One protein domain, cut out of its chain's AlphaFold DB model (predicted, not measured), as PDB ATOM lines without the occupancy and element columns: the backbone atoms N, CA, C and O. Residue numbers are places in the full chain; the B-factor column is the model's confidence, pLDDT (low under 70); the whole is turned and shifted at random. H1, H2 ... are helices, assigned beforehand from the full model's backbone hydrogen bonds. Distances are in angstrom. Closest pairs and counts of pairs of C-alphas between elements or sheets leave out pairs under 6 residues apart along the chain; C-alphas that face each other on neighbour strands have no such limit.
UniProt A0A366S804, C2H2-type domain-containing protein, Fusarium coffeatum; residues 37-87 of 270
ATOM      1  N   HIS A  37      20.646 114.674 190.880       85.12
ATOM      2  CA  HIS A  37      21.484 114.700 192.079       85.12
ATOM      3  C   HIS A  37      21.868 113.296 192.535       85.12
ATOM      4  O   HIS A  37      21.076 112.363 192.490       85.12
ATOM      5  N   CYS A  38      23.099 113.159 193.018       82.81
ATOM      6  CA  CYS A  38      23.617 111.921 193.567       82.81
ATOM      7  C   CYS A  38      22.994 111.675 194.940       82.81
ATOM      8  O   CYS A  38      23.299 112.377 195.908       82.81
ATOM      9  N   GLY A  39      22.131 110.664 195.039       74.56
ATOM     10  CA  GLY A  39      21.544 110.206 196.298       74.56
ATOM     11  C   GLY A  39      22.577 109.948 197.415       74.56
ATOM     12  O   GLY A  39      22.349 110.453 198.522       74.56
ATOM     13  N   PRO A  40      23.697 109.243 197.139       76.06
ATOM     14  CA  PRO A  40      24.773 108.965 198.100       76.06
ATOM     15  C   PRO A  40      25.446 110.199 198.724       76.06
ATOM     16  O   PRO A  40      25.541 110.299 199.946       76.06
ATOM     17  N   CYS A  41      25.916 111.157 197.914       83.31
ATOM     18  CA  CYS A  41      26.720 112.295 198.395       83.31
ATOM     19  C   CYS A  41      26.013 113.659 198.308       83.31
ATOM     20  O   CYS A  41      26.608 114.689 198.628       83.31
ATOM     21  N   LYS A  42      24.748 113.669 197.872       84.06
ATOM     22  CA  LYS A  42      23.876 114.848 197.727       84.06
ATOM     23  C   LYS A  42      24.440 115.953 196.824       84.06
ATOM     24  O   LYS A  42      24.059 117.116 196.952       84.06
ATOM     25  N   ARG A  43      25.340 115.606 195.897       86.81
ATOM     26  CA  ARG A  43      25.849 116.521 194.861       86.81
ATOM     27  C   ARG A  43      24.876 116.637 193.697       86.81
ATOM     28  O   ARG A  43      24.285 115.643 193.305       86.81
ATOM     29  N   TYR A  44      24.780 117.831 193.125       88.88
ATOM     30  CA  TYR A  44      23.957 118.117 191.951       88.88
ATOM     31  C   TYR A  44      24.816 118.128 190.688       88.88
ATOM     32  O   TYR A  44      25.960 118.592 190.704       88.88
ATOM     33  N   PHE A  45      24.242 117.627 189.606       88.62
ATOM     34  CA  PHE A  45      24.849 117.492 188.293       88.62
ATOM     35  C   PHE A  45      23.972 118.197 187.262       88.62
ATOM     36  O   PHE A  45      22.786 118.449 187.479       88.62
ATOM     37  N   ARG A  46      24.604 118.593 186.159       87.25
ATOM     38  CA  ARG A  46      23.969 119.388 185.101       87.25
ATOM     39  C   ARG A  46      23.046 118.570 184.188       87.25
ATOM     40  O   ARG A  46      22.216 119.164 183.516       87.25
ATOM     41  N   ASP A  47      23.248 117.256 184.136       88.88
ATOM     42  CA  ASP A  47      22.540 116.284 183.303       88.88
ATOM     43  C   ASP A  47      22.737 114.866 183.890       88.88
ATOM     44  O   ASP A  47      23.614 114.665 184.741       88.88
ATOM     45  N   ASP A  48      21.923 113.899 183.447       87.88
ATOM     46  CA  ASP A  48      21.981 112.500 183.906       87.88
ATOM     47  C   ASP A  48      23.309 111.824 183.537       87.88
ATOM     48  O   ASP A  48      23.911 111.158 184.370       87.88
ATOM     49  N   ALA A  49      23.857 112.093 182.348       89.38
ATOM     50  CA  ALA A  49      25.126 111.503 181.915       89.38
ATOM     51  C   ALA A  49      26.305 111.877 182.839       89.38
ATOM     52  O   ALA A  49      27.187 111.059 183.114       89.38
ATOM     53  N   ALA A  50      26.337 113.114 183.342       90.12
ATOM     54  CA  ALA A  50      27.332 113.565 184.311       90.12
ATOM     55  C   ALA A  50      27.121 112.946 185.702       90.12
ATOM     56  O   ALA A  50      28.101 112.720 186.419       90.12
ATOM     57  N   LEU A  51      25.869 112.678 186.086       87.50
ATOM     58  CA  LEU A  51      25.550 111.937 187.304       87.50
ATOM     59  C   LEU A  51      25.993 110.471 187.184       87.50
ATOM     60  O   LEU A  51      26.674 109.984 188.087       87.50
ATOM     61  N   ASP A  52      25.710 109.808 186.065       85.56
ATOM     62  CA  ASP A  52      26.086 108.412 185.806       85.56
ATOM     63  C   ASP A  52      27.603 108.223 185.852       85.56
ATOM     64  O   ASP A  52      28.112 107.361 186.571       85.56
ATOM     65  N   GLN A  53      28.356 109.094 185.172       86.81
ATOM     66  CA  GLN A  53      29.821 109.085 185.237       86.81
ATOM     67  C   GLN A  53      30.341 109.297 186.663       86.81
ATOM     68  O   GLN A  53      31.339 108.694 187.062       86.81
ATOM     69  N   HIS A  54      29.686 110.154 187.450       88.88
ATOM     70  CA  HIS A  54      30.059 110.366 188.843       88.88
ATOM     71  C   HIS A  54      29.793 109.132 189.710       88.88
ATOM     72  O   HIS A  54      30.663 108.761 190.503       88.88
ATOM     73  N   ILE A  55      28.619 108.514 189.570       83.38
ATOM     74  CA  ILE A  55      28.233 107.308 190.303       83.38
ATOM     75  C   ILE A  55      29.201 106.175 189.967       83.38
ATOM     76  O   ILE A  55      29.784 105.596 190.882       83.38
ATOM     77  N   LEU A  56      29.467 105.938 188.681       83.31
ATOM     78  CA  LEU A  56      30.406 104.911 188.239       83.31
ATOM     79  C   LEU A  56      31.824 105.152 188.789       83.31
ATOM     80  O   LEU A  56      32.499 104.223 189.211       83.31
ATOM     81  N   ALA A  57      32.274 106.408 188.861       85.69
ATOM     82  CA  ALA A  57      33.626 106.729 189.322       85.69
ATOM     83  C   ALA A  57      33.800 106.791 190.852       85.69
ATOM     84  O   ALA A  57      34.940 106.806 191.332       85.69
ATOM     85  N   LYS A  58      32.720 106.957 191.630       85.12
ATOM     86  CA  LYS A  58      32.800 107.243 193.080       85.12
ATOM     87  C   LYS A  58      31.944 106.353 193.967       85.12
ATOM     88  O   LYS A  58      32.236 106.276 195.156       85.12
ATOM     89  N   HIS A  59      30.919 105.719 193.417       83.50
ATOM     90  CA  HIS A  59      29.906 104.996 194.177       83.50
ATOM     91  C   HIS A  59      29.571 103.612 193.605       83.50
ATOM     92  O   HIS A  59      28.702 102.965 194.177       83.50
ATOM     93  N   HIS A  60      30.259 103.129 192.559       82.06
ATOM     94  CA  HIS A  60      29.958 101.837 191.918       82.06
ATOM     95  C   HIS A  60      29.863 100.649 192.895       82.06
ATOM     96  O   HIS A  60      28.922  99.876 192.799       82.06
ATOM     97  N   ASP A  61      30.726 100.588 193.915       86.25
ATOM     98  CA  ASP A  61      30.724  99.504 194.917       86.25
ATOM     99  C   ASP A  61      29.636  99.632 196.001       86.25
ATOM    100  O   ASP A  61      29.528  98.799 196.895       86.25
ATOM    101  N   THR A  62      28.862 100.719 196.012       88.19
ATOM    102  CA  THR A  62      27.893 101.026 197.093       88.19
ATOM    103  C   THR A  62      26.535 101.479 196.572       88.19
ATOM    104  O   THR A  62      25.650 101.839 197.350       88.19
ATOM    105  N   TYR A  63      26.342 101.470 195.258       85.50
ATOM    106  CA  TYR A  63      25.127 101.929 194.613       85.50
ATOM    107  C   TYR A  63      24.683 100.930 193.548       85.50
ATOM    108  O   TYR A  63      25.418 100.631 192.613       85.50
ATOM    109  N   CYS A  64      23.450 100.447 193.679       86.56
ATOM    110  CA  CYS A  64      22.798  99.643 192.661       86.56
ATOM    111  C   CYS A  64      22.145 100.568 191.630       86.56
ATOM    112  O   CYS A  64      21.151 101.233 191.936       86.56
ATOM    113  N   TRP A  65      22.687 100.581 190.412       78.38
ATOM    114  CA  TRP A  65      22.194 101.399 189.302       78.38
ATOM    115  C   TRP A  65      20.820 100.952 188.801       78.38
ATOM    116  O   TRP A  65      19.972 101.795 188.526       78.38
ATOM    117  N   ARG A  66      20.556  99.644 188.770       80.62
ATOM    118  CA  ARG A  66      19.275  99.094 188.304       80.62
ATOM    119  C   ARG A  66      18.116  99.389 189.258       80.62
ATOM    120  O   ARG A  66      16.987  99.608 188.830       80.62
ATOM    121  N   CYS A  67      18.383  99.394 190.563       85.81
ATOM    122  CA  CYS A  67      17.356  99.610 191.580       85.81
ATOM    123  C   CYS A  67      17.309 101.044 192.126       85.81
ATOM    124  O   CYS A  67      16.446 101.305 192.966       85.81
ATOM    125  N   ASP A  68      18.218 101.928 191.693       80.50
ATOM    126  CA  ASP A  68      18.426 103.278 192.244       80.50
ATOM    127  C   ASP A  68      18.492 103.252 193.785       80.50
ATOM    128  O   ASP A  68      17.703 103.865 194.513       80.50
ATOM    129  N   ARG A  69      19.393 102.412 194.312       83.75
ATOM    130  CA  ARG A  69      19.541 102.179 195.759       83.75
ATOM    131  C   ARG A  69      20.978 102.315 196.213       83.75
ATOM    132  O   ARG A  69      21.884 101.717 195.647       83.75
ATOM    133  N   HIS A  70      21.161 103.042 197.309       85.88
ATOM    134  CA  HIS A  70      22.447 103.192 197.978       85.88
ATOM    135  C   HIS A  70      22.545 102.297 199.214       85.88
ATOM    136  O   HIS A  70      21.613 102.223 200.020       85.88
ATOM    137  N   PHE A  71      23.717 101.702 199.397       87.00
ATOM    138  CA  PHE A  71      24.073 100.840 200.513       87.00
ATOM    139  C   PHE A  71      25.202 101.477 201.315       87.00
ATOM    140  O   PHE A  71      26.103 102.103 200.770       87.00
ATOM    141  N   THR A  72      25.169 101.328 202.639       85.44
ATOM    142  CA  THR A  72      26.213 101.896 203.510       85.44
ATOM    143  C   THR A  72      27.549 101.161 203.392       85.44
ATOM    144  O   THR A  72      28.584 101.728 203.741       85.44
ATOM    145  N   HIS A  73      27.528  99.912 202.920       86.81
ATOM    146  CA  HIS A  73      28.685  99.032 202.776       86.81
ATOM    147  C   HIS A  73      28.566  98.205 201.492       86.81
ATOM    148  O   HIS A  73      27.451  97.868 201.094       86.81
ATOM    149  N   VAL A  74      29.713  97.831 200.912       89.06
ATOM    150  CA  VAL A  74      29.810  96.977 199.712       89.06
ATOM    151  C   VAL A  74      29.086  95.647 199.918       89.06
ATOM    152  O   VAL A  74      28.238  95.280 199.115       89.06
ATOM    153  N   SER A  75      29.278  95.011 201.076       90.81
ATOM    154  CA  SER A  75      28.584  93.766 201.428       90.81
ATOM    155  C   SER A  75      27.056  93.888 201.442       90.81
ATOM    156  O   SER A  75      26.349  92.915 201.201       90.81
ATOM    157  N   GLY A  76      26.524  95.086 201.709       92.44
ATOM    158  CA  GLY A  76      25.088  95.346 201.635       92.44
ATOM    159  C   GLY A  76      24.574  95.391 200.195       92.44
ATOM    160  O   GLY A  76      23.464  94.926 199.940       92.44
ATOM    161  N   LEU A  77      25.374  95.925 199.266       89.69
ATOM    162  CA  LEU A  77      25.071  95.906 197.836       89.69
ATOM    163  C   LEU A  77      25.160  94.478 197.285       89.69
ATOM    164  O   LEU A  77      24.213  94.031 196.647       89.69
ATOM    165  N   GLU A  78      26.230  93.745 197.598       88.69
ATOM    166  CA  GLU A  78      26.408  92.339 197.199       88.69
ATOM    167  C   GLU A  78      25.224  91.479 197.663       88.69
ATOM    168  O   GLU A  78      24.597  90.777 196.872       88.69
ATOM    169  N   GLN A  79      24.832  91.601 198.938       90.81
ATOM    170  CA  GLN A  79      23.683  90.873 199.477       90.81
ATOM    171  C   GLN A  79      22.359  91.294 198.824       90.81
ATOM    172  O   GLN A  79      21.454  90.468 198.683       90.81
ATOM    173  N   HIS A  80      22.211  92.568 198.452       91.62
ATOM    174  CA  HIS A  80      21.035  93.032 197.727       91.62
ATOM    175  C   HIS A  80      20.944  92.401 196.343       91.62
ATOM    176  O   HIS A  80      19.867  91.920 196.002       91.62
ATOM    177  N   VAL A  81      22.040  92.402 195.585       89.12
ATOM    178  CA  VAL A  81      22.104  91.817 194.242       89.12
ATOM    179  C   VAL A  81      21.806  90.319 194.317       89.12
ATOM    180  O   VAL A  81      20.870  89.862 193.670       89.12
ATOM    181  N   ALA A  82      22.475  89.587 195.213       86.00
ATOM    182  CA  ALA A  82      22.318  88.137 195.352       86.00
ATOM    183  C   ALA A  82      20.904  87.672 195.763       86.00
ATOM    184  O   ALA A  82      20.515  86.551 195.460       86.00
ATOM    185  N   ASN A  83      20.130  88.503 196.474       87.44
ATOM    186  CA  ASN A  83      18.790  88.136 196.966       87.44
ATOM    187  C   ASN A  83      17.646  88.836 196.220       87.44
ATOM    188  O   ASN A  83      16.489  88.770 196.647       87.44
ATOM    189  N   SER A  84      17.948  89.578 195.160       88.12
ATOM    190  CA  SER A  84      16.960  90.373 194.445       88.12
ATOM    191  C   SER A  84      16.550  89.676 193.163       88.12
ATOM    192  O   SER A  84      17.355  89.522 192.259       88.12
ATOM    193  N   SER A  85      15.253  89.418 193.010       86.31
ATOM    194  CA  SER A  85      14.662  88.912 191.762       86.31
ATOM    195  C   SER A  85      14.710  89.906 190.589       86.31
ATOM    196  O   SER A  85      14.058  89.685 189.579       86.31
ATOM    197  N   LYS A  86      15.358  91.066 190.763       86.44
ATOM    198  CA  LYS A  86      15.600  92.071 189.712       86.44
ATOM    199  C   LYS A  86      17.022  92.012 189.151       86.44
ATOM    200  O   LYS A  86      17.375  92.829 188.304       86.44
ATOM    201  N   HIS A  87      17.852  91.146 189.714       90.25
ATOM    202  CA  HIS A  87      19.234  90.950 189.322       90.25
ATOM    203  C   HIS A  87      19.379  89.504 188.864       90.25
ATOM    204  O   HIS A  87      18.925  88.592 189.555       90.25
TER     205      HIS A  87
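What this domain is: This is residues 37 to 87 of the 270 residues of the protein "C2H2-type domain-containing protein" of Fusarium coffeatum (UniProt A0A366S804). With little regular structure, this is an elongated chain of loops with two short helices set well apart, H1 towards one end of the long axis and H2 towards the other. Residues 37 to 47 make a wide loop at the H1 end, residues 63 to 70 fold back on themselves between the helices, and residues 83 to 87 make a short tail after H2. The printed part has 51 residues, 20 of them in the named helices, first H1, then H2; its class is all helix, with no named strand. It is compact, with a radius of gyration of the C-alphas of 11.2 A and spans of 34 by 19 by 15 A.

How they stand to each other: H1, residues 48 to 58, and H2, residues 74 to 82, are apart. In the long link between them, residues 63 to 64 pair with residues 69 to 70, antiparallel. In H1 and H2 every O i to N i+4 pair is within hydrogen-bond range.

Where its parts are: H1 begins at C-alpha 48, (21.981, 112.500, 183.906), and measures 15.1 A from first to last C-alpha. H2 measures 12.4 A and ends at C-alpha 82, (22.318, 88.137, 195.352).

The domain as a whole: The C-alphas farthest apart, those of Arg 46 and Asn 83, are 33.8 A apart. The printed part has no cut, and no printed residue is under 70 in pLDDT.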